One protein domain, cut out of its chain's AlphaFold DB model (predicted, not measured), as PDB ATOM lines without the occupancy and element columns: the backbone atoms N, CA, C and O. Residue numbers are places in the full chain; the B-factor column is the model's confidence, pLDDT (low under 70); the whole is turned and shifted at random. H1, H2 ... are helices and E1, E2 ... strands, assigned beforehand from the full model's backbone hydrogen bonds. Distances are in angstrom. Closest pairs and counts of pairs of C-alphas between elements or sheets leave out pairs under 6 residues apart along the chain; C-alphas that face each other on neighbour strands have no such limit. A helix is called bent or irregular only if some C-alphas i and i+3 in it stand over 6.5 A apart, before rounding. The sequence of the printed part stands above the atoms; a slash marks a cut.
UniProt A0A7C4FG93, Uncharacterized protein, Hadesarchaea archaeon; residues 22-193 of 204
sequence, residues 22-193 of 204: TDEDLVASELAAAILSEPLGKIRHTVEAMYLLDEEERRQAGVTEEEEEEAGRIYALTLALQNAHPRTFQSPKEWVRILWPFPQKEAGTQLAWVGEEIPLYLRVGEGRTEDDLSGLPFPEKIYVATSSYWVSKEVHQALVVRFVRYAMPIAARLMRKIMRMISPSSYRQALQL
ATOM      1  N   THR A  22      -6.420  -2.185  14.157       84.25
ATOM      2  CA  THR A  22      -6.877  -3.177  13.182       84.25
ATOM      3  C   THR A  22      -5.721  -4.096  12.794       84.25
ATOM      4  O   THR A  22      -4.553  -3.769  13.016       84.25
ATOM      5  N   ASP A  23      -6.023  -5.233  12.169       86.31
ATOM      6  CA  ASP A  23      -4.983  -6.118  11.632       86.31
ATOM      7  C   ASP A  23      -4.137  -5.387  10.573       86.31
ATOM      8  O   ASP A  23      -2.909  -5.469  10.582       86.31
ATOM      9  N   GLU A  24      -4.764  -4.527   9.761       89.88
ATOM     10  CA  GLU A  24      -4.067  -3.621   8.840       89.88
ATOM     11  C   GLU A  24      -3.070  -2.696   9.566       89.88
ATOM     12  O   GLU A  24      -1.958  -2.485   9.074       89.88
ATOM     13  N   ASP A  25      -3.427  -2.155  10.736       90.62
ATOM     14  CA  ASP A  25      -2.528  -1.306  11.529       90.62
ATOM     15  C   ASP A  25      -1.304  -2.092  12.037       90.62
ATOM     16  O   ASP A  25      -0.199  -1.540  12.092       90.62
ATOM     17  N   LEU A  26      -1.469  -3.377  12.376       93.12
ATOM     18  CA  LEU A  26      -0.363  -4.254  12.782       93.12
ATOM     19  C   LEU A  26       0.580  -4.533  11.610       93.12
ATOM     20  O   LEU A  26       1.789  -4.323  11.736       93.12
ATOM     21  N   VAL A  27       0.037  -4.915  10.451       94.56
ATOM     22  CA  VAL A  27       0.832  -5.130   9.232       94.56
ATOM     23  C   VAL A  27       1.568  -3.836   8.858       94.56
ATOM     24  O   VAL A  27       2.767  -3.851   8.567       94.56
ATOM     25  N   ALA A  28       0.892  -2.684   8.927       94.31
ATOM     26  CA  ALA A  28       1.489  -1.378   8.654       94.31
ATOM     27  C   ALA A  28       2.637  -1.051   9.622       94.31
ATOM     28  O   ALA A  28       3.666  -0.514   9.196       94.31
ATOM     29  N   SER A  29       2.476  -1.388  10.903       94.69
ATOM     30  CA  SER A  29       3.504  -1.229  11.934       94.69
ATOM     31  C   SER A  29       4.740  -2.079  11.642       94.69
ATOM     32  O   SER A  29       5.855  -1.551  11.679       94.69
ATOM     33  N   GLU A  30       4.562  -3.350  11.282       96.88
ATOM     34  CA  GLU A  30       5.669  -4.241  10.921       96.88
ATOM     35  C   GLU A  30       6.417  -3.745   9.674       96.88
ATOM     36  O   GLU A  30       7.644  -3.622   9.676       96.88
ATOM     37  N   LEU A  31       5.705  -3.321   8.625       96.06
ATOM     38  CA  LEU A  31       6.353  -2.762   7.433       96.06
ATOM     39  C   LEU A  31       7.092  -1.446   7.708       96.06
ATOM     40  O   LEU A  31       8.156  -1.184   7.133       96.06
ATOM     41  N   ALA A  32       6.550  -0.598   8.580       94.75
ATOM     42  CA  ALA A  32       7.220   0.624   9.005       94.75
ATOM     43  C   ALA A  32       8.485   0.307   9.825       94.75
ATOM     44  O   ALA A  32       9.543   0.897   9.576       94.75
ATOM     45  N   ALA A  33       8.419  -0.673  10.731       95.62
ATOM     46  CA  ALA A  33       9.573  -1.171  11.476       95.62
ATOM     47  C   ALA A  33      10.642  -1.759  10.542       95.62
ATOM     48  O   ALA A  33      11.832  -1.484  10.724       95.62
ATOM     49  N   ALA A  34      10.239  -2.481   9.493       96.44
ATOM     50  CA  ALA A  34      11.151  -3.055   8.509       96.44
ATOM     51  C   ALA A  34      12.011  -1.988   7.812       96.44
ATOM     52  O   ALA A  34      13.220  -2.169   7.653       96.44
ATOM     53  N   ILE A  35      11.430  -0.847   7.428       93.12
ATOM     54  CA  ILE A  35      12.172   0.239   6.760       93.12
ATOM     55  C   ILE A  35      13.208   0.892   7.669       93.12
ATOM     56  O   ILE A  35      14.286   1.252   7.192       93.12
ATOM     57  N   LEU A  36      12.896   1.024   8.955       91.12
ATOM     58  CA  LEU A  36      13.752   1.691   9.938       91.12
ATOM     59  C   LEU A  36      14.807   0.764  10.561       91.12
ATOM     60  O   LEU A  36      15.651   1.238  11.326       91.12
ATOM     61  N   SER A  37      14.744  -0.533  10.260       94.56
ATOM     62  CA  SER A  37      15.589  -1.564  10.857       94.56
ATOM     63  C   SER A  37      16.864  -1.840  10.066       94.56
ATOM     64  O   SER A  37      16.916  -1.718   8.840       94.56
ATOM     65  N   GLU A  38      17.872  -2.326  10.792       95.81
ATOM     66  CA  GLU A  38      19.055  -2.978  10.227       95.81
ATOM     67  C   GLU A  38      18.669  -4.192   9.357       95.81
ATOM     68  O   GLU A  38      17.570  -4.735   9.517       95.81
ATOM     69  N   PRO A  39      19.549  -4.683   8.461       97.69
ATOM     70  CA  PRO A  39      19.181  -5.666   7.440       97.69
ATOM     71  C   PRO A  39      18.454  -6.922   7.942       97.69
ATOM     72  O   PRO A  39      17.436  -7.299   7.366       97.69
ATOM     73  N   LEU A  40      18.918  -7.550   9.032       97.88
ATOM     74  CA  LEU A  40      18.229  -8.712   9.613       97.88
ATOM     75  C   LEU A  40      16.862  -8.340  10.202       97.88
ATOM     76  O   LEU A  40      15.904  -9.088  10.046       97.88
ATOM     77  N   GLY A  41      16.752  -7.172  10.841       97.81
ATOM     78  CA  GLY A  41      15.475  -6.678  11.361       97.81
ATOM     79  C   GLY A  41      14.483  -6.390  10.238       97.81
ATOM     80  O   GLY A  41      13.320  -6.754  10.344       97.81
ATOM     81  N   LYS A  42      14.948  -5.828   9.117       98.25
ATOM     82  CA  LYS A  42      14.125  -5.609   7.923       98.25
ATOM     83  C   LYS A  42      13.559  -6.911   7.365       98.25
ATOM     84  O   LYS A  42      12.369  -6.965   7.064       98.25
ATOM     85  N   ILE A  43      14.397  -7.941   7.243       98.62
ATOM     86  CA  ILE A  43      13.964  -9.277   6.810       98.62
ATOM     87  C   ILE A  43      12.916  -9.819   7.787       98.62
ATOM     88  O   ILE A  43      11.822 -10.165   7.349       98.62
ATOM     89  N   ARG A  44      13.215  -9.810   9.094       98.56
ATOM     90  CA  ARG A  44      12.314 -10.302  10.145       98.56
ATOM     91  C   ARG A  44      10.938  -9.635  10.079       98.56
ATOM     92  O   ARG A  44       9.952 -10.322   9.859       98.56
ATOM     93  N   HIS A  45      10.901  -8.309  10.182       98.38
ATOM     94  CA  HIS A  45       9.664  -7.530  10.207       98.38
ATOM     95  C   HIS A  45       8.848  -7.670   8.917       98.38
ATOM     96  O   HIS A  45       7.624  -7.665   8.937       98.38
ATOM     97  N   THR A  46       9.511  -7.846   7.770       98.38
ATOM     98  CA  THR A  46       8.798  -8.104   6.512       98.38
ATOM     99  C   THR A  46       8.082  -9.453   6.534       98.38
ATOM    100  O   THR A  46       6.952  -9.551   6.063       98.38
ATOM    101  N   VAL A  47       8.737 -10.495   7.053       98.31
ATOM    102  CA  VAL A  47       8.124 -11.824   7.144       98.31
ATOM    103  C   VAL A  47       7.059 -11.865   8.248       98.31
ATOM    104  O   VAL A  47       6.012 -12.468   8.050       98.31
ATOM    105  N   GLU A  48       7.253 -11.149   9.358       98.31
ATOM    106  CA  GLU A  48       6.226 -10.971  10.400       98.31
ATOM    107  C   GLU A  48       4.976 -10.282   9.836       98.31
ATOM    108  O   GLU A  48       3.871 -10.778  10.034       98.31
ATOM    109  N   ALA A  49       5.140  -9.225   9.032       97.56
ATOM    110  CA  ALA A  49       4.025  -8.585   8.331       97.56
ATOM    111  C   ALA A  49       3.266  -9.553   7.407       97.56
ATOM    112  O   ALA A  49       2.050  -9.459   7.291       97.56
ATOM    113  N   MET A  50       3.970 -10.483   6.751       97.44
ATOM    114  CA  MET A  50       3.351 -11.500   5.895       97.44
ATOM    115  C   MET A  50       2.500 -12.485   6.703       97.44
ATOM    116  O   MET A  50       1.420 -12.861   6.259       97.44
ATOM    117  N   TYR A  51       2.986 -12.905   7.874       95.81
ATOM    118  CA  TYR A  51       2.294 -13.863   8.740       95.81
ATOM    119  C   TYR A  51       1.132 -13.264   9.535       95.81
ATOM    120  O   TYR A  51       0.337 -14.016  10.090       95.81
ATOM    121  N   LEU A  52       1.022 -11.934   9.585       95.94
ATOM    122  CA  LEU A  52      -0.155 -11.248  10.114       95.94
ATOM    123  C   LEU A  52      -1.347 -11.272   9.149       95.94
ATOM    124  O   LEU A  52      -2.473 -11.110   9.603       95.94
ATOM    125  N   LEU A  53      -1.103 -11.465   7.851       93.56
ATOM    126  CA  LEU A  53      -2.168 -11.676   6.873       93.56
ATOM    127  C   LEU A  53      -2.762 -13.077   7.048       93.56
ATOM    128  O   LEU A  53      -2.037 -14.009   7.402       93.56
ATOM    129  N   ASP A  54      -4.039 -13.265   6.740       93.31
ATOM    130  CA  ASP A  54      -4.605 -14.606   6.576       93.31
ATOM    131  C   ASP A  54      -4.225 -15.236   5.213       93.31
ATOM    132  O   ASP A  54      -3.515 -14.645   4.394       93.31
ATOM    133  N   GLU A  55      -4.626 -16.490   4.982       93.38
ATOM    134  CA  GLU A  55      -4.303 -17.212   3.741       93.38
ATOM    135  C   GLU A  55      -4.897 -16.531   2.495       93.38
ATOM    136  O   GLU A  55      -4.236 -16.431   1.457       93.38
ATOM    137  N   GLU A  56      -6.125 -16.024   2.591       94.00
ATOM    138  CA  GLU A  56      -6.812 -15.371   1.477       94.00
ATOM    139  C   GLU A  56      -6.166 -14.012   1.174       94.00
ATOM    140  O   GLU A  56      -5.880 -13.698   0.017       94.00
ATOM    141  N   GLU A  57      -5.821 -13.240   2.202       94.25
ATOM    142  CA  GLU A  57      -5.083 -11.983   2.084       94.25
ATOM    143  C   GLU A  57      -3.685 -12.186   1.481       94.25
ATOM    144  O   GLU A  57      -3.265 -11.408   0.615       94.25
ATOM    145  N   ARG A  58      -2.964 -13.253   1.865       95.25
ATOM    146  CA  ARG A  58      -1.679 -13.621   1.237       95.25
ATOM    147  C   ARG A  58      -1.852 -13.924  -0.248       95.25
ATOM    148  O   ARG A  58      -1.074 -13.423  -1.072       95.25
ATOM    149  N   ARG A  59      -2.891 -14.678  -0.616       94.50
ATOM    150  CA  ARG A  59      -3.210 -14.978  -2.020       94.50
ATOM    151  C   ARG A  59      -3.580 -13.721  -2.803       94.50
ATOM    152  O   ARG A  59      -3.091 -13.550  -3.921       94.50
ATOM    153  N   GLN A  60      -4.355 -12.809  -2.219       94.00
ATOM    154  CA  GLN A  60      -4.698 -11.516  -2.825       94.00
ATOM    155  C   GLN A  60      -3.472 -10.612  -3.009       94.00
ATOM    156  O   GLN A  60      -3.336  -9.954  -4.044       94.00
ATOM    157  N   ALA A  61      -2.524 -10.643  -2.068       93.69
ATOM    158  CA  ALA A  61      -1.223  -9.987  -2.209       93.69
ATOM    159  C   ALA A  61      -0.330 -10.644  -3.286       93.69
ATOM    160  O   ALA A  61       0.704 -10.086  -3.675       93.69
ATOM    161  N   GLY A  62      -0.719 -11.819  -3.788       96.44
ATOM    162  CA  GLY A  62       0.017 -12.601  -4.775       96.44
ATOM    163  C   GLY A  62       1.220 -13.332  -4.185       96.44
ATOM    164  O   GLY A  62       2.211 -13.518  -4.894       96.44
ATOM    165  N   VAL A  63       1.187 -13.675  -2.895       97.00
ATOM    166  CA  VAL A  63       2.174 -14.554  -2.253       97.00
ATOM    167  C   VAL A  63       1.829 -16.000  -2.605       97.00
ATOM    168  O   VAL A  63       0.687 -16.426  -2.462       97.00
ATOM    169  N   THR A  64       2.809 -16.727  -3.130       97.25
ATOM    170  CA  THR A  64       2.672 -18.151  -3.483       97.25
ATOM    171  C   THR A  64       3.035 -19.053  -2.303       97.25
ATOM    172  O   THR A  64       3.773 -18.622  -1.421       97.25
ATOM    173  N   GLU A  65       2.580 -20.311  -2.310       96.69
ATOM    174  CA  GLU A  65       2.952 -21.307  -1.286       96.69
ATOM    175  C   GLU A  65       4.478 -21.481  -1.187       96.69
ATOM    176  O   GLU A  65       5.035 -21.442  -0.096       96.69
ATOM    177  N   GLU A  66       5.177 -21.555  -2.327       97.31
ATOM    178  CA  GLU A  66       6.645 -21.640  -2.371       97.31
ATOM    179  C   GLU A  66       7.316 -20.419  -1.715       97.31
ATOM    180  O   GLU A  66       8.304 -20.547  -0.991       97.31
ATOM    181  N   GLU A  67       6.778 -19.215  -1.934       97.69
ATOM    182  CA  GLU A  67       7.284 -18.006  -1.279       97.69
ATOM    183  C   GLU A  67       6.993 -17.988   0.225       97.69
ATOM    184  O   GLU A  67       7.809 -17.454   0.975       97.69
ATOM    185  N   GLU A  68       5.862 -18.541   0.665       97.12
ATOM    186  CA  GLU A  68       5.506 -18.656   2.084       97.12
ATOM    187  C   GLU A  68       6.419 -19.651   2.813       97.12
ATOM    188  O   GLU A  68       6.956 -19.325   3.877       97.12
ATOM    189  N   GLU A  69       6.668 -20.822   2.223       97.00
ATOM    190  CA  GLU A  69       7.622 -21.809   2.743       97.00
ATOM    191  C   GLU A  69       9.035 -21.217   2.837       97.00
ATOM    192  O   GLU A  69       9.709 -21.313   3.871       97.00
ATOM    193  N   GLU A  70       9.469 -20.537   1.775       97.62
ATOM    194  CA  GLU A  70      10.772 -19.886   1.727       97.62
ATOM    195  C   GLU A  70      10.893 -18.752   2.752       97.62
ATOM    196  O   GLU A  70      11.927 -18.606   3.414       97.62
ATOM    197  N   ALA A  71       9.833 -17.960   2.930       98.00
ATOM    198  CA  ALA A  71       9.772 -16.922   3.951       98.00
ATOM    199  C   ALA A  71       9.879 -17.517   5.360       98.00
ATOM    200  O   ALA A  71      10.628 -16.982   6.181       98.00
ATOM    201  N   GLY A  72       9.218 -18.646   5.627       97.81
ATOM    202  CA  GLY A  72       9.312 -19.357   6.904       97.81
ATOM    203  C   GLY A  72      10.726 -19.839   7.204       97.81
ATOM    204  O   GLY A  72      11.249 -19.611   8.301       97.81
ATOM    205  N   ARG A  73      11.400 -20.408   6.199       98.06
ATOM    206  CA  ARG A  73      12.818 -20.776   6.298       98.06
ATOM    207  C   ARG A  73      13.695 -19.562   6.604       98.06
ATOM    208  O   ARG A  73      14.496 -19.590   7.543       98.06
ATOM    209  N   ILE A  74      13.535 -18.478   5.845       98.44
ATOM    210  CA  ILE A  74      14.272 -17.223   6.044       98.44
ATOM    211  C   ILE A  74      14.021 -16.656   7.442       98.44
ATOM    212  O   ILE A  74      14.963 -16.198   8.090       98.44
ATOM    213  N   TYR A  75      12.786 -16.698   7.935       98.50
ATOM    214  CA  TYR A  75      12.434 -16.205   9.261       98.50
ATOM    215  C   TYR A  75      13.176 -16.971  10.357       98.50
ATOM    216  O   TYR A  75      13.880 -16.364  11.167       98.50
ATOM    217  N   ALA A  76      13.114 -18.304  10.321       98.19
ATOM    218  CA  ALA A  76      13.792 -19.161  11.287       98.19
ATOM    219  C   ALA A  76      15.318 -18.931  11.297       98.19
ATOM    220  O   ALA A  76      15.930 -18.790  12.360       98.19
ATOM    221  N   LEU A  77      15.934 -18.815  10.116       98.44
ATOM    222  CA  LEU A  77      17.361 -18.511   9.973       98.44
ATOM    223  C   LEU A  77      17.717 -17.102  10.470       98.44
ATOM    224  O   LEU A  77      18.746 -16.918  11.122       98.44
ATOM    225  N   THR A  78      16.859 -16.114  10.204       98.50
ATOM    226  CA  THR A  78      17.034 -14.735  10.681       98.50
ATOM    227  C   THR A  78      17.069 -14.701  12.204       98.50
ATOM    228  O   THR A  78      17.980 -14.103  12.781       98.50
ATOM    229  N   LEU A  79      16.129 -15.390  12.860       98.12
ATOM    230  CA  LEU A  79      16.086 -15.485  14.317       98.12
ATOM    231  C   LEU A  79      17.328 -16.184  14.878       98.12
ATOM    232  O   LEU A  79      17.892 -15.694  15.855       98.12
ATOM    233  N   ALA A  80      17.792 -17.270  14.259       98.06
ATOM    234  CA  ALA A  80      19.006 -17.964  14.694       98.06
ATOM    235  C   ALA A  80      20.250 -17.062  14.615       98.06
ATOM    236  O   ALA A  80      21.063 -17.027  15.538       98.06
ATOM    237  N   LEU A  81      20.381 -16.282  13.536       98.00
ATOM    238  CA  LEU A  81      21.499 -15.355  13.342       98.00
ATOM    239  C   LEU A  81      21.445 -14.146  14.285       98.00
ATOM    240  O   LEU A  81      22.497 -13.707  14.756       98.00
ATOM    241  N   GLN A  82      20.249 -13.613  14.562       96.75
ATOM    242  CA  GLN A  82      20.048 -12.499  15.497       96.75
ATOM    243  C   GLN A  82      20.269 -12.909  16.956       96.75
ATOM    244  O   GLN A  82      20.827 -12.130  17.724       96.75
ATOM    245  N   ASN A  83      19.851 -14.120  17.326       96.00
ATOM    246  CA  ASN A  83      19.962 -14.657  18.683       96.00
ATOM    247  C   ASN A  83      21.213 -15.522  18.873       96.00
ATOM    248  O   ASN A  83      21.259 -16.369  19.765       96.00
ATOM    249  N   ALA A  84      22.233 -15.327  18.035       95.38
ATOM    250  CA  ALA A  84      23.505 -15.999  18.215       95.38
ATOM    251  C   ALA A  84      24.082 -15.648  19.599       95.38
ATOM    252  O   ALA A  84      23.982 -14.510  20.051       95.38
ATOM    253  N   HIS A  85      24.664 -16.626  20.286       92.75
ATOM    254  CA  HIS A  85      25.112 -16.504  21.668       92.75
ATOM    255  C   HIS A  85      26.557 -16.007  21.717       92.75
ATOM    256  O   HIS A  85      27.464 -16.803  21.444       92.75
ATOM    257  N   PRO A  86      26.809 -14.732  22.064       91.75
ATOM    258  CA  PRO A  86      28.162 -14.254  22.258       91.75
ATOM    259  C   PRO A  86      28.736 -14.775  23.576       91.75
ATOM    260  O   PRO A  86      28.040 -14.943  24.579       91.75
ATOM    261  N   ARG A  87      30.046 -14.991  23.592       88.38
ATOM    262  CA  ARG A  87      30.831 -15.277  24.783       88.38
ATOM    263  C   ARG A  87      32.206 -14.655  24.644       88.38
ATOM    264  O   ARG A  87      32.919 -14.858  23.660       88.38
ATOM    265  N   THR A  88      32.601 -13.936  25.680       83.50
ATOM    266  CA  THR A  88      33.983 -13.520  25.876       83.50
ATOM    267  C   THR A  88      34.692 -14.568  26.726       83.50
ATOM    268  O   THR A  88      34.141 -15.134  27.671       83.50
ATOM    269  N   PHE A  89      35.924 -14.881  26.348       80.62
ATOM    270  CA  PHE A  89      36.817 -15.734  27.131       80.62
ATOM    271  C   PHE A  89      37.921 -14.858  27.744       80.62
ATOM    272  O   PHE A  89      37.835 -13.636  27.704       80.62
ATOM    273  N   GLN A  90      39.015 -15.453  28.227       79.56
ATOM    274  CA  GLN A  90      40.225 -14.728  28.664       79.56
ATOM    275  C   GLN A  90      40.962 -13.975  27.525       79.56
ATOM    276  O   GLN A  90      42.092 -13.532  27.697       79.56
ATOM    277  N   SER A  91      40.350 -13.845  26.344       74.44
ATOM    278  CA  SER A  91      40.866 -13.100  25.193       74.44
ATOM    279  C   SER A  91      39.958 -11.904  24.901       74.44
ATOM    280  O   SER A  91      38.745 -12.064  25.016       74.44
ATOM    281  N   PRO A  92      40.484 -10.775  24.392       78.19
ATOM    282  CA  PRO A  92      39.662  -9.620  24.010       78.19
ATOM    283  C   PRO A  92      38.727  -9.901  22.819       78.19
ATOM    284  O   PRO A  92      37.852  -9.098  22.520       78.19
ATOM    285  N   LYS A  93      38.911 -11.032  22.126       85.75
ATOM    286  CA  LYS A  93      38.057 -11.463  21.018       85.75
ATOM    287  C   LYS A  93      36.716 -11.991  21.531       85.75
ATOM    288  O   LYS A  93      36.683 -12.822  22.442       85.75
ATOM    289  N   GLU A  94      35.640 -11.544  20.894       90.88
ATOM    290  CA  GLU A  94      34.286 -12.059  21.085       90.88
ATOM    291  C   GLU A  94      34.069 -13.284  20.193       90.88
ATOM    292  O   GLU A  94      34.429 -13.292  19.011       90.88
ATOM    293  N   TRP A  95      33.492 -14.324  20.779       93.62
ATOM    294  CA  TRP A  95      33.192 -15.573  20.099       93.62
ATOM    295  C   TRP A  95      31.696 -15.835  20.144       93.62
ATOM    296  O   TRP A  95      31.023 -15.411  21.076       93.62
ATOM    297  N   VAL A  96      31.168 -16.541  19.157       94.94
ATOM    298  CA  VAL A  96      29.734 -16.692  18.938       94.94
ATOM    299  C   VAL A  96      29.397 -18.158  18.686       94.94
ATOM    300  O   VAL A  96      30.176 -18.893  18.076       94.94
ATOM    301  N   ARG A  97      28.220 -18.581  19.150       94.94
ATOM    302  CA  ARG A  97      27.567 -19.836  18.758       94.94
ATOM    303  C   ARG A  97      26.192 -19.563  18.177       94.94
ATOM    304  O   ARG A  97      25.490 -18.682  18.657       94.94
ATOM    305  N   ILE A  98      25.796 -20.339  17.179       96.56
ATOM    306  CA  ILE A  98      24.474 -20.253  16.557       96.56
ATOM    307  C   ILE A  98      23.718 -21.538  16.879       96.56
ATOM    308  O   ILE A  98      24.198 -22.637  16.599       96.56
ATOM    309  N   LEU A  99      22.534 -21.398  17.473       95.56
ATOM    310  CA  LEU A  99      21.611 -22.513  17.653       95.56
ATOM    311  C   LEU A  99      20.679 -22.568  16.448       95.56
ATOM    312  O   LEU A  99      19.752 -21.772  16.324       95.56
ATOM    313  N   TRP A 100      20.967 -23.488  15.532       97.19
ATOM    314  CA  TRP A 100      20.155 -23.680  14.337       97.19
ATOM    315  C   TRP A 100      18.814 -24.346  14.681       97.19
ATOM    316  O   TRP A 100      18.801 -25.303  15.456       97.19
ATOM    317  N   PRO A 101      17.693 -23.909  14.077       97.00
ATOM    318  CA  PRO A 101      16.358 -24.450  14.343       97.00
ATOM    319  C   PRO A 101      16.085 -25.765  13.588       97.00
ATOM    320  O   PRO A 101      14.937 -26.115  13.340       97.00
ATOM    321  N   PHE A 102      17.134 -26.481  13.184       97.62
ATOM    322  CA  PHE A 102      17.067 -27.710  12.398       97.62
ATOM    323  C   PHE A 102      18.232 -28.648  12.768       97.62
ATOM    324  O   PHE A 102      19.255 -28.199  13.303       97.62
ATOM    325  N   PRO A 103      18.107 -29.962  12.521       97.06
ATOM    326  CA  PRO A 103      19.177 -30.926  12.771       97.06
ATOM    327  C   PRO A 103      20.278 -30.873  11.699       97.06
ATOM    328  O   PRO A 103      20.029 -30.513  10.551       97.06
ATOM    329  N   GLN A 104      21.490 -31.335  12.035       94.81
ATOM    330  CA  GLN A 104      22.651 -31.338  11.127       94.81
ATOM    331  C   GLN A 104      22.366 -31.961   9.752       94.81
ATOM    332  O   GLN A 104      22.835 -31.447   8.743       94.81
ATOM    333  N   LYS A 105      21.578 -33.044   9.699       96.00
ATOM    334  CA  LYS A 105      21.233 -33.750   8.451       96.00
ATOM    335  C   LYS A 105      20.511 -32.870   7.417       96.00
ATOM    336  O   LYS A 105      20.485 -33.214   6.244       96.00
ATOM    337  N   GLU A 106      19.911 -31.761   7.848       97.44
ATOM    338  CA  GLU A 106      19.200 -30.812   6.981       97.44
ATOM    339  C   GLU A 106      20.076 -29.621   6.568       97.44
ATOM    340  O   GLU A 106      19.649 -28.792   5.764       97.44
ATOM    341  N   ALA A 107      21.310 -29.527   7.078       96.56
ATOM    342  CA  ALA A 107      22.187 -28.386   6.838       96.56
ATOM    343  C   ALA A 107      22.491 -28.165   5.350       96.56
ATOM    344  O   ALA A 107      22.517 -27.015   4.923       96.56
ATOM    345  N   GLY A 108      22.634 -29.226   4.548       95.31
ATOM    346  CA  GLY A 108      22.812 -29.116   3.095       95.31
ATOM    347  C   GLY A 108      21.738 -28.258   2.418       95.31
ATOM    348  O   GLY A 108      22.061 -27.371   1.631       95.31
ATOM    349  N   THR A 109      20.469 -28.457   2.784       95.19
ATOM    350  CA  THR A 109      19.332 -27.708   2.224       95.19
ATOM    351  C   THR A 109      19.147 -26.357   2.912       95.19
ATOM    352  O   THR A 109      18.944 -25.337   2.252       95.19
ATOM    353  N   GLN A 110      19.225 -26.321   4.244       97.00
ATOM    354  CA  GLN A 110      18.936 -25.123   5.043       97.00
ATOM    355  C   GLN A 110      20.033 -24.053   4.934       97.00
ATOM    356  O   GLN A 110      19.755 -22.859   5.040       97.00
ATOM    357  N   LEU A 111      21.281 -24.467   4.697       96.62
ATOM    358  CA  LEU A 111      22.456 -23.599   4.582       96.62
ATOM    359  C   LEU A 111      23.022 -23.559   3.154       96.62
ATOM    360  O   LEU A 111      24.149 -23.108   2.951       96.62
ATOM    361  N   ALA A 112      22.239 -23.962   2.147       93.44
ATOM    362  CA  ALA A 112      22.633 -23.882   0.737       93.44
ATOM    363  C   ALA A 112      23.041 -22.453   0.312       93.44
ATOM    364  O   ALA A 112      23.924 -22.269  -0.523       93.44
ATOM    365  N   TRP A 113      22.446 -21.432   0.938       95.12
ATOM    366  CA  TRP A 113      22.739 -20.015   0.698       95.12
ATOM    367  C   TRP A 113      24.150 -19.583   1.115       95.12
ATOM    368  O   TRP A 113      24.598 -18.508   0.709       95.12
ATOM    369  N   VAL A 114      24.854 -20.371   1.935       93.38
ATOM    370  CA  VAL A 114      26.207 -20.014   2.379       93.38
ATOM    371  C   VAL A 114      27.162 -19.985   1.183       93.38
ATOM    372  O   VAL A 114      28.035 -19.117   1.143       93.38
ATOM    373  N   GLY A 115      26.973 -20.854   0.186       87.56
ATOM    374  CA  GLY A 115      27.796 -20.895  -1.023       87.56
ATOM    375  C   GLY A 115      29.200 -21.455  -0.778       87.56
ATOM    376  O   GLY A 115      29.352 -22.499  -0.152       87.56
ATOM    377  N   GLU A 116      30.220 -20.770  -1.302       83.31
ATOM    378  CA  GLU A 116      31.629 -21.201  -1.274       83.31
ATOM    379  C   GLU A 116      32.257 -21.174   0.125       83.31
ATOM    380  O   GLU A 116      31.754 -20.510   1.031       83.31
ATOM    381  N   GLU A 117      33.406 -21.831   0.298       85.75
ATOM    382  CA  GLU A 117      34.084 -21.887   1.594       85.75
ATOM    383  C   GLU A 117      34.433 -20.488   2.154       85.75
ATOM    384  O   GLU A 117      34.785 -19.558   1.422       85.75
ATOM    385  N   ILE A 118      34.311 -20.321   3.477       86.56
ATOM    386  CA  ILE A 118      34.858 -19.172   4.218       86.56
ATOM    387  C   ILE A 118      35.945 -19.651   5.167       86.56
ATOM    388  O   ILE A 118      35.818 -20.747   5.716       86.56
ATOM    389  N   PRO A 119      36.962 -18.818   5.445       86.94
ATOM    390  CA  PRO A 119      37.866 -19.070   6.551       86.94
ATOM    391  C   PRO A 119      37.081 -19.198   7.859       86.94
ATOM    392  O   PRO A 119      36.344 -18.288   8.250       86.94
ATOM    393  N   LEU A 120      37.240 -20.335   8.532       87.44
ATOM    394  CA  LEU A 120      36.646 -20.589   9.836       87.44
ATOM    395  C   LEU A 120      37.693 -20.348  10.919       87.44
ATOM    396  O   LEU A 120      38.703 -21.039  10.992       87.44
ATOM    397  N   TYR A 121      37.433 -19.367  11.778       88.00
ATOM    398  CA  TYR A 121      38.216 -19.130  12.984       88.00
ATOM    399  C   TYR A 121      37.492 -19.763  14.159       88.00
ATOM    400  O   TYR A 121      36.496 -19.224  14.650       88.00
ATOM    401  N   LEU A 122      37.982 -20.929  14.567       88.50
ATOM    402  CA  LEU A 122      37.342 -21.771  15.563       88.50
ATOM    403  C   LEU A 122      38.076 -21.693  16.893       88.50
ATOM    404  O   LEU A 122      39.300 -21.593  16.963       88.50
ATOM    405  N   ARG A 123      37.304 -21.788  17.966       83.69
ATOM    406  CA  ARG A 123      37.800 -22.134  19.286       83.69
ATOM    407  C   ARG A 123      37.112 -23.413  19.717       83.69
ATOM    408  O   ARG A 123      35.896 -23.453  19.932       83.69
ATOM    409  N   VAL A 124      37.924 -24.454  19.815       74.81
ATOM    410  CA  VAL A 124      37.501 -25.787  20.222       74.81
ATOM    411  C   VAL A 124      37.016 -25.748  21.673       74.81
ATOM    412  O   VAL A 124      37.682 -25.194  22.549       74.81
ATOM    413  N   GLY A 125      35.816 -26.283  21.915       64.94
ATOM    414  CA  GLY A 125      35.380 -26.640  23.265       64.94
ATOM    415  C   GLY A 125      36.131 -27.875  23.769       64.94
ATOM    416  O   GLY A 125      36.769 -28.577  22.991       64.94
ATOM    417  N   GLU A 126      36.064 -28.159  25.068       59.03
ATOM    418  CA  GLU A 126      36.681 -29.369  25.627       59.03
ATOM    419  C   GLU A 126      36.164 -30.633  24.912       59.03
ATOM    420  O   GLU A 126      34.955 -30.815  24.759       59.03
ATOM    421  N   GLY A 127      37.083 -31.493  24.457       62.19
ATOM    422  CA  GLY A 127      36.765 -32.814  23.901       62.19
ATOM    423  C   GLY A 127      36.412 -32.876  22.410       62.19
ATOM    424  O   GLY A 127      35.912 -33.909  21.974       62.19
ATOM    425  N   ARG A 128      36.654 -31.818  21.626       69.38
ATOM    426  CA  ARG A 128      36.501 -31.851  20.158       69.38
ATOM    427  C   ARG A 128      37.822 -31.612  19.441       69.38
ATOM    428  O   ARG A 128      38.761 -31.085  20.033       69.38
ATOM    429  N   THR A 129      37.897 -31.983  18.170       70.75
ATOM    430  CA  THR A 129      39.074 -31.724  17.327       70.75
ATOM    431  C   THR A 129      38.651 -31.079  16.011       70.75
ATOM    432  O   THR A 129      37.475 -31.109  15.650       70.75
ATOM    433  N   GLU A 130      39.580 -30.431  15.307       70.56
ATOM    434  CA  GLU A 130      39.304 -29.916  13.956       70.56
ATOM    435  C   GLU A 130      39.051 -31.056  12.953       70.56
ATOM    436  O   GLU A 130      38.338 -30.856  11.969       70.56
ATOM    437  N   ASP A 131      39.534 -32.268  13.252       77.88
ATOM    438  CA  ASP A 131      39.296 -33.473  12.454       77.88
ATOM    439  C   ASP A 131      37.804 -33.822  12.353       77.88
ATOM    440  O   ASP A 131      37.379 -34.366  11.333       77.88
ATOM    441  N   ASP A 132      36.981 -33.426  13.332       78.44
ATOM    442  CA  ASP A 132      35.522 -33.631  13.317       78.44
ATOM    443  C   ASP A 132      34.825 -32.883  12.156       78.44
ATOM    444  O   ASP A 132      33.674 -33.171  11.822       78.44
ATOM    445  N   LEU A 133      35.498 -31.898  11.548       85.56
ATOM    446  CA  LEU A 133      35.010 -31.152  10.381       85.56
ATOM    447  C   LEU A 133      35.551 -31.704   9.057       85.56
ATOM    448  O   LEU A 133      35.076 -31.320   7.980       85.56
ATOM    449  N   SER A 134      36.562 -32.572   9.113       85.75
ATOM    450  CA  SER A 134      37.174 -33.154   7.924       85.75
ATOM    451  C   SER A 134      36.179 -34.075   7.206       85.75
ATOM    452  O   SER A 134      35.379 -34.774   7.820       85.75
ATOM    453  N   GLY A 135      36.160 -34.023   5.872       87.00
ATOM    454  CA  GLY A 135      35.267 -34.853   5.052       87.00
ATOM    455  C   GLY A 135      33.792 -34.429   5.000       87.00
ATOM    456  O   GLY A 135      33.064 -34.948   4.156       87.00
ATOM    457  N   LEU A 136      33.342 -33.469   5.817       90.56
ATOM    458  CA  LEU A 136      31.971 -32.959   5.734       90.56
ATOM    459  C   LEU A 136      31.777 -32.017   4.523       90.56
ATOM    460  O   LEU A 136      32.630 -31.162   4.254       90.56
ATOM    461  N   PRO A 137      30.637 -32.102   3.816       92.56
ATOM    462  CA  PRO A 137      30.152 -31.040   2.944       92.56
ATOM    463  C   PRO A 137      30.123 -29.681   3.650       92.56
ATOM    464  O   PRO A 137      29.853 -29.574   4.847       92.56
ATOM    465  N   PHE A 138      30.400 -28.613   2.906       92.88
ATOM    466  CA  PHE A 138      30.606 -27.294   3.501       92.88
ATOM    467  C   PHE A 138      29.407 -26.741   4.309       92.88
ATOM    468  O   PHE A 138      29.637 -26.248   5.415       92.88
ATOM    469  N   PRO A 139      28.138 -26.872   3.876       94.94
ATOM    470  CA  PRO A 139      26.992 -26.479   4.705       94.94
ATOM    471  C   PRO A 139      26.947 -27.205   6.060       94.94
ATOM    472  O   PRO A 139      26.674 -26.599   7.097       94.94
ATOM    473  N   GLU A 140      27.286 -28.493   6.076       94.38
ATOM    474  CA  GLU A 140      27.351 -29.295   7.300       94.38
ATOM    475  C   GLU A 140      28.557 -28.912   8.161       94.38
ATOM    476  O   GLU A 140      28.422 -28.829   9.384       94.38
ATOM    477  N   LYS A 141      29.700 -28.563   7.552       93.81
ATOM    478  CA  LYS A 141      30.829 -27.951   8.272       93.81
ATOM    479  C   LYS A 141      30.403 -26.667   8.976       93.81
ATOM    480  O   LYS A 141      30.731 -26.503  10.146       93.81
ATOM    481  N   ILE A 142      29.655 -25.776   8.316       95.38
ATOM    482  CA  ILE A 142      29.146 -24.543   8.945       95.38
ATOM    483  C   ILE A 142      28.222 -24.865  10.106       95.38
ATOM    484  O   ILE A 142      28.373 -24.270  11.177       95.38
ATOM    485  N   TYR A 143      27.292 -25.803   9.915       95.94
ATOM    486  CA  TYR A 143      26.402 -26.240  10.982       95.94
ATOM    487  C   TYR A 143      27.207 -26.673  12.201       95.94
ATOM    488  O   TYR A 143      27.017 -26.127  13.288       95.94
ATOM    489  N   VAL A 144      28.137 -27.613  12.027       93.56
ATOM    490  CA  VAL A 144      28.936 -28.158  13.126       93.56
ATOM    491  C   VAL A 144      29.820 -27.069  13.738       93.56
ATOM    492  O   VAL A 144      29.781 -26.877  14.952       93.56
ATOM    493  N   ALA A 145      30.533 -26.288  12.927       93.00
ATOM    494  CA  ALA A 145      31.407 -25.209  13.383       93.00
ATOM    495  C   ALA A 145      30.673 -24.170  14.242       93.00
ATOM    496  O   ALA A 145      31.172 -23.766  15.285       93.00
ATOM    497  N   THR A 146      29.474 -23.750  13.844       94.25
ATOM    498  CA  THR A 146      28.742 -22.679  14.543       94.25
ATOM    499  C   THR A 146      27.865 -23.184  15.686       94.25
ATOM    500  O   THR A 146      27.627 -22.443  16.640       94.25
ATOM    501  N   SER A 147      27.403 -24.436  15.626       92.69
ATOM    502  CA  SER A 147      26.583 -25.040  16.683       92.69
ATOM    503  C   SER A 147      27.415 -25.681  17.782       92.69
ATOM    504  O   SER A 147      27.025 -25.618  18.944       92.69
ATOM    505  N   SER A 148      28.552 -26.289  17.446       89.88
ATOM    506  CA  SER A 148      29.332 -27.136  18.356       89.88
ATOM    507  C   SER A 148      30.649 -26.512  18.808       89.88
ATOM    508  O   SER A 148      31.152 -26.871  19.873       89.88
ATOM    509  N   TYR A 149      31.181 -25.562  18.040       90.88
ATOM    510  CA  TYR A 149      32.390 -24.807  18.362       90.88
ATOM    511  C   TYR A 149      32.029 -23.344  18.572       90.88
ATOM    512  O   TYR A 149      30.936 -22.899  18.239       90.88
ATOM    513  N   TRP A 150      32.959 -22.589  19.139       92.06
ATOM    514  CA  TRP A 150      32.848 -21.141  19.189       92.06
ATOM    515  C   TRP A 150      33.512 -20.568  17.940       92.06
ATOM    516  O   TRP A 150      34.699 -20.806  17.722       92.06
ATOM    517  N   VAL A 151      32.771 -19.822  17.124       93.69
ATOM    518  CA  VAL A 151      33.330 -19.114  15.962       93.69
ATOM    519  C   VAL A 151      33.659 -17.679  16.334       93.69
ATOM    520  O   VAL A 151      33.049 -17.119  17.242       93.69
ATOM    521  N   SER A 152      34.625 -17.056  15.669       94.06
ATOM    522  CA  SER A 152      34.888 -15.639  15.917       94.06
ATOM    523  C   SER A 152      33.703 -14.764  15.475       94.06
ATOM    524  O   SER A 152      32.919 -15.139  14.594       94.06
ATOM    525  N   LYS A 153      33.568 -13.574  16.070       94.31
ATOM    526  CA  LYS A 153      32.551 -12.592  15.664       94.31
ATOM    527  C   LYS A 153      32.625 -12.257  14.172       94.31
ATOM    528  O   LYS A 153      31.591 -12.071  13.538       94.31
ATOM    529  N   GLU A 154      33.823 -12.217  13.600       94.12
ATOM    530  CA  GLU A 154      34.040 -11.942  12.179       94.12
ATOM    531  C   GLU A 154      33.427 -13.033  11.288       94.12
ATOM    532  O   GLU A 154      32.813 -12.716  10.270       94.12
ATOM    533  N   VAL A 155      33.517 -14.308  11.692       95.19
ATOM    534  CA  VAL A 155      32.857 -15.421  10.984       95.19
ATOM    535  C   VAL A 155      31.338 -15.264  11.042       95.19
ATOM    536  O   VAL A 155      30.668 -15.382  10.017       95.19
ATOM    537  N   HIS A 156      30.780 -14.949  12.218       96.69
ATOM    538  CA  HIS A 156      29.341 -14.688  12.365       96.69
ATOM    539  C   HIS A 156      28.885 -13.520  11.481       96.69
ATOM    540  O   HIS A 156      27.914 -13.658  10.741       96.69
ATOM    541  N   GLN A 157      29.622 -12.409  11.471       96.12
ATOM    542  CA  GLN A 157      29.323 -11.262  10.610       96.12
ATOM    543  C   GLN A 157      29.399 -11.620   9.119       96.12
ATOM    544  O   GLN A 157      28.537 -11.196   8.347       96.12
ATOM    545  N   ALA A 158      30.374 -12.434   8.706       95.88
ATOM    546  CA  ALA A 158      30.472 -12.916   7.329       95.88
ATOM    547  C   ALA A 158      29.249 -13.761   6.929       95.88
ATOM    548  O   ALA A 158      28.701 -13.571   5.838       95.88
ATOM    549  N   LEU A 159      28.778 -14.640   7.821       97.19
ATOM    550  CA  LEU A 159      27.548 -15.413   7.619       97.19
ATOM    551  C   LEU A 159      26.318 -14.506   7.529       97.19
ATOM    552  O   LEU A 159      25.518 -14.673   6.613       97.19
ATOM    553  N   VAL A 160      26.198 -13.508   8.411       97.81
ATOM    554  CA  VAL A 160      25.103 -12.525   8.370       97.81
ATOM    555  C   VAL A 160      25.078 -11.786   7.035       97.81
ATOM    556  O   VAL A 160      24.021 -11.678   6.419       97.81
ATOM    557  N   VAL A 161      26.224 -11.311   6.539       97.06
ATOM    558  CA  VAL A 161      26.296 -10.606   5.248       97.06
ATOM    559  C   VAL A 161      25.862 -11.513   4.095       97.06
ATOM    560  O   VAL A 161      25.103 -11.074   3.229       97.06
ATOM    561  N   ARG A 162      26.312 -12.772   4.072       97.19
ATOM    562  CA  ARG A 162      25.912 -13.742   3.040       97.19
ATOM    563  C   ARG A 162      24.423 -14.062   3.107       97.19
ATOM    564  O   ARG A 162      23.751 -14.007   2.080       97.19
ATOM    565  N   PHE A 163      23.901 -14.290   4.307       98.31
ATOM    566  CA  PHE A 163      22.478 -14.522   4.518       98.31
ATOM    567  C   PHE A 163      21.640 -13.332   4.049       98.31
ATOM    568  O   PHE A 163      20.683 -13.510   3.305       98.31
ATOM    569  N   VAL A 164      22.033 -12.104   4.402       98.38
ATOM    570  CA  VAL A 164      21.347 -10.882   3.960       98.38
ATOM    571  C   VAL A 164      21.357 -10.762   2.436       98.38
ATOM    572  O   VAL A 164      20.332 -10.413   1.859       98.38
ATOM    573  N   ARG A 165      22.469 -11.073   1.758       97.81
ATOM    574  CA  ARG A 165      22.527 -11.055   0.281       97.81
ATOM    575  C   ARG A 165      21.538 -12.028  -0.356       97.81
ATOM    576  O   ARG A 165      20.961 -11.701  -1.388       97.81
ATOM    577  N   TYR A 166      21.341 -13.184   0.265       98.00
ATOM    578  CA  TYR A 166      20.387 -14.194  -0.178       98.00
ATOM    579  C   TYR A 166      18.930 -13.812   0.145       98.00
ATOM    580  O   TYR A 166      18.081 -13.807  -0.744       98.00
ATOM    581  N   ALA A 167      18.637 -13.436   1.391       98.44
ATOM    582  CA  ALA A 167      17.274 -13.247   1.883       98.44
ATOM    583  C   ALA A 167      16.677 -11.866   1.560       98.44
ATOM    584  O   ALA A 167      15.466 -11.739   1.374       98.44
ATOM    585  N   MET A 168      17.495 -10.810   1.466       98.38
ATOM    586  CA  MET A 168      16.999  -9.441   1.271       98.38
ATOM    587  C   MET A 168      16.228  -9.244  -0.046       98.38
ATOM    588  O   MET A 168      15.185  -8.592  -0.007       98.38
ATOM    589  N   PRO A 169      16.655  -9.782  -1.209       98.44
ATOM    590  CA  PRO A 169      15.868  -9.676  -2.441       98.44
ATOM    591  C   PRO A 169      14.479 -10.319  -2.324       98.44
ATOM    592  O   PRO A 169      13.502  -9.776  -2.848       98.44
ATOM    593  N   ILE A 170      14.388 -11.442  -1.605       98.25
ATOM    594  CA  ILE A 170      13.140 -12.173  -1.358       98.25
ATOM    595  C   ILE A 170      12.239 -11.348  -0.437       98.25
ATOM    596  O   ILE A 170      11.111 -11.032  -0.819       98.25
ATOM    597  N   ALA A 171      12.770 -10.890   0.700       98.25
ATOM    598  CA  ALA A 171      12.057 -10.007   1.619       98.25
ATOM    599  C   ALA A 171      11.578  -8.727   0.911       98.25
ATOM    600  O   ALA A 171      10.407  -8.384   0.974       98.25
ATOM    601  N   ALA A 172      12.422  -8.052   0.130       97.94
ATOM    602  CA  ALA A 172      12.026  -6.841  -0.591       97.94
ATOM    603  C   ALA A 172      10.885  -7.083  -1.598       97.94
ATOM    604  O   ALA A 172      10.059  -6.196  -1.827       97.94
ATOM    605  N   ARG A 173      10.826  -8.268  -2.222       98.06
ATOM    606  CA  ARG A 173       9.715  -8.660  -3.097       98.06
ATOM    607  C   ARG A 173       8.433  -8.903  -2.299       98.06
ATOM    608  O   ARG A 173       7.403  -8.369  -2.706       98.06
ATOM    609  N   LEU A 174       8.506  -9.622  -1.178       97.81
ATOM    610  CA  LEU A 174       7.373  -9.830  -0.267       97.81
ATOM    611  C   LEU A 174       6.844  -8.501   0.272       97.81
ATOM    612  O   LEU A 174       5.658  -8.216   0.160       97.81
ATOM    613  N   MET A 175       7.738  -7.625   0.729       97.44
ATOM    614  CA  MET A 175       7.392  -6.295   1.220       97.44
ATOM    615  C   MET A 175       6.573  -5.503   0.196       97.44
ATOM    616  O   MET A 175       5.540  -4.936   0.535       97.44
ATOM    617  N   ARG A 176       6.990  -5.491  -1.080       97.06
ATOM    618  CA  ARG A 176       6.244  -4.804  -2.149       97.06
ATOM    619  C   ARG A 176       4.861  -5.403  -2.402       97.06
ATOM    620  O   ARG A 176       3.975  -4.657  -2.810       97.06
ATOM    621  N   LYS A 177       4.695  -6.716  -2.226       97.12
ATOM    622  CA  LYS A 177       3.401  -7.399  -2.353       97.12
ATOM    623  C   LYS A 177       2.475  -6.989  -1.208       97.12
ATOM    624  O   LYS A 177       1.409  -6.442  -1.464       97.12
ATOM    625  N   ILE A 178       2.947  -7.127   0.030       95.62
ATOM    626  CA  ILE A 178       2.188  -6.825   1.254       95.62
ATOM    627  C   ILE A 178       1.822  -5.337   1.324       95.62
ATOM    628  O   ILE A 178       0.690  -4.997   1.642       95.62
ATOM    629  N   MET A 179       2.729  -4.432   0.932       93.50
ATOM    630  CA  MET A 179       2.456  -2.987   0.897       93.50
ATOM    631  C   MET A 179       1.225  -2.602   0.062       93.50
ATOM    632  O   MET A 179       0.655  -1.542   0.302       93.50
ATOM    633  N   ARG A 180       0.827  -3.411  -0.928       91.88
ATOM    634  CA  ARG A 180      -0.354  -3.132  -1.764       91.88
ATOM    635  C   ARG A 180      -1.672  -3.402  -1.043       91.88
ATOM    636  O   ARG A 180      -2.687  -2.866  -1.471       91.88
ATOM    637  N   MET A 181      -1.639  -4.196   0.025       90.44
ATOM    638  CA  MET A 181      -2.808  -4.528   0.842       90.44
ATOM    639  C   MET A 181      -3.114  -3.456   1.891       90.44
ATOM    640  O   MET A 181      -4.167  -3.489   2.513       90.44
ATOM    641  N   ILE A 182      -2.206  -2.499   2.093       91.69
ATOM    642  CA  ILE A 182      -2.292  -1.524   3.181       91.69
ATOM    643  C   ILE A 182      -2.633  -0.151   2.622       91.69
ATOM    644  O   ILE A 182      -2.037   0.320   1.646       91.69
ATOM    645  N   SER A 183      -3.551   0.546   3.284       91.12
ATOM    646  CA  SER A 183      -3.880   1.917   2.938       91.12
ATOM    647  C   SER A 183      -2.693   2.862   3.211       91.12
ATOM    648  O   SER A 183      -2.003   2.775   4.236       91.12
ATOM    649  N   PRO A 184      -2.466   3.874   2.351       90.44
ATOM    650  CA  PRO A 184      -1.438   4.884   2.596       90.44
ATOM    651  C   PRO A 184      -1.630   5.670   3.903       90.44
ATOM    652  O   PRO A 184      -0.691   6.318   4.367       90.44
ATOM    653  N   SER A 185      -2.845   5.701   4.458       89.69
ATOM    654  CA  SER A 185      -3.156   6.320   5.751       89.69
ATOM    655  C   SER A 185      -2.592   5.520   6.918       89.69
ATOM    656  O   SER A 185      -1.863   6.100   7.727       89.69
ATOM    657  N   SER A 186      -2.864   4.215   6.977       89.00
ATOM    658  CA  SER A 186      -2.398   3.342   8.062       89.00
ATOM    659  C   SER A 186      -0.876   3.260   8.067       89.00
ATOM    660  O   SER A 186      -0.230   3.458   9.096       89.00
ATOM    661  N   TYR A 187      -0.273   3.146   6.881       89.31
ATOM    662  CA  TYR A 187       1.180   3.159   6.738       89.31
ATOM    663  C   TYR A 187       1.834   4.477   7.202       89.31
ATOM    664  O   TYR A 187       2.827   4.468   7.936       89.31
ATOM    665  N   ARG A 188       1.264   5.637   6.839       89.00
ATOM    666  CA  ARG A 188       1.755   6.944   7.321       89.00
ATOM    667  C   ARG A 188       1.611   7.089   8.833       89.00
ATOM    668  O   ARG A 188       2.516   7.626   9.470       89.00
ATOM    669  N   GLN A 189       0.506   6.614   9.401       89.44
ATOM    670  CA  GLN A 189       0.285   6.640  10.843       89.44
ATOM    671  C   GLN A 189       1.330   5.785  11.577       89.44
ATOM    672  O   GLN A 189       1.943   6.267  12.530       89.44
ATOM    673  N   ALA A 190       1.599   4.568  11.100       89.94
ATOM    674  CA  ALA A 190       2.634   3.695  11.651       89.94
ATOM    675  C   ALA A 190       4.027   4.351  11.620       89.94
ATOM    676  O   ALA A 190       4.734   4.382  12.633       89.94
ATOM    677  N   LEU A 191       4.399   4.968  10.491       88.44
ATOM    678  CA  LEU A 191       5.657   5.710  10.368       88.44
ATOM    679  C   LEU A 191       5.750   6.892  11.339       88.44
ATOM    680  O   LEU A 191       6.808   7.109  11.924       88.44
ATOM    681  N   GLN A 192       4.671   7.654  11.532       87.62
ATOM    682  CA  GLN A 192       4.653   8.772  12.482       87.62
ATOM    683  C   GLN A 192       4.826   8.295  13.927       87.62
ATOM    684  O   GLN A 192       5.596   8.893  14.679       87.62
ATOM    685  N   LEU A 193       4.161   7.203  14.306       85.69
ATOM    686  CA  LEU A 193       4.268   6.625  15.648       85.69
ATOM    687  C   LEU A 193       5.688   6.124  15.946       85.69
ATOM    688  O   LEU A 193       6.210   6.353  17.039       85.69
TER     689      LEU A 193
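AT A GLANCE: This is residues 22 to 193 of the 204 residues of an uncharacterized protein of Hadesarchaea archaeon (UniProt A0A7C4FG93). What shape do these atoms make? An elongated body of two lobes: one holds the small sheet E1 E2 E3 with the short helices H5, H6 and H7, the other the helical hairpin of H1 and H2 with H8b packed on H2 and H9 crossing H1. The long bent helix H8 leads from the sheet's lobe into the other, and H4, packed on H2, runs back towards the sheet. What is it made of? The printed part has 172 residues with nine named helices and three strands, mostly helix, in the order H1 H2 H3 H4 E1 E2 H5 H6 H7 E3 H8 H9; the sheet E1 E2 E3 is antiparallel. It is only just compact, close to loose, with a radius of gyration of the C-alphas of 18.5 A and spans of 57 by 34 by 22 A.

IN THESE COORDINATES: Where are the strands? E1 is residues 85 to 88, E2 94 to 97 and E3 150 to 152. Where are the helices? H8, residues 153 to 181, was assigned as one helix by its hydrogen bonds but is bent, C-alphas 166 and 169 being 6.8 A apart; its arms are H8a, 153 to 166, 20.0 A, from C-alpha 153 at (32.551, -12.592, 15.664), and H8b, 169 to 181, 19.6 A. H1 is 23 to 36, 20.4 A, from C-alpha 23 at (-4.983, -6.118, 11.632); H2 is 39 to 51, 18.8 A; H4 is 65 to 82, 25.5 A. H3 is 55 to 60, H5 104 to 110 and irregular, with C-alphas 105 and 108 7.3 A apart, H6 130 to 133, H7 138 to 148 and H9 184 to 193.

HOW THE PARTS SIT: How is the sheet joined? The hairpin E1 and E2 has N 85 and O 97 at 2.8 A, and antiparallel E2 and E3 have N 96 and O 151 at 2.7 A, both within hydrogen-bond range. H8a is on the sheet, and H7 only grazes it with residues 142 to 148. What surrounds it? H5 touches H7, closest C-alphas Gly 108 and Pro 139, 5.2 A; H6 and H7 only just touch, with 3 pairs of C-alphas within 8 A, closest Leu 133 and Lys 141, 5.7 A. How do the other helices stand? H1, H2 and H8b form a bundle, helices grouped together: H1 and H2 touch at a shallow tilt of 12 degrees, opposite ways, closest C-alphas Ala 34 and Lys 42, 4.0 A, and H2 touches H8b at a steep tilt of 43 degrees, closest Ile 43 and Ala 171, 5.6 A. H4 touches H2, closest C-alphas Arg 44 and Tyr 75, 6.0 A; H9 touches H1, closest Ala 28 and Tyr 187, 4.9 A; H3 is close but not clearly touching H8b, closest Arg 58 and Ile 178, 7.8 A. What of the helix backbones? Every O i to N i+4 pair is within hydrogen-bond range in H1, H2, H3, H4, H7, H8a and H9, against 7 of 9 in H8b and 1 of 3 in H5, which has 3 of 4 O i to N i+3 pairs within range; H6 is too short for an O i to N i+4 pair.

THE WHOLE: How large is it? The two C-alphas farthest apart, those of Gly 127 and Ser 185, are 58.8 A apart. Which link is long? The link from H5 to H6, residues 111 to 129, is long, and its residues 122 to 123 pair with residues 150 to 151 of E3, antiparallel. Is anything cut or uncertain? The printed part has no cut; its mean pLDDT is 92.6, and residues 125 to 128 are under 70.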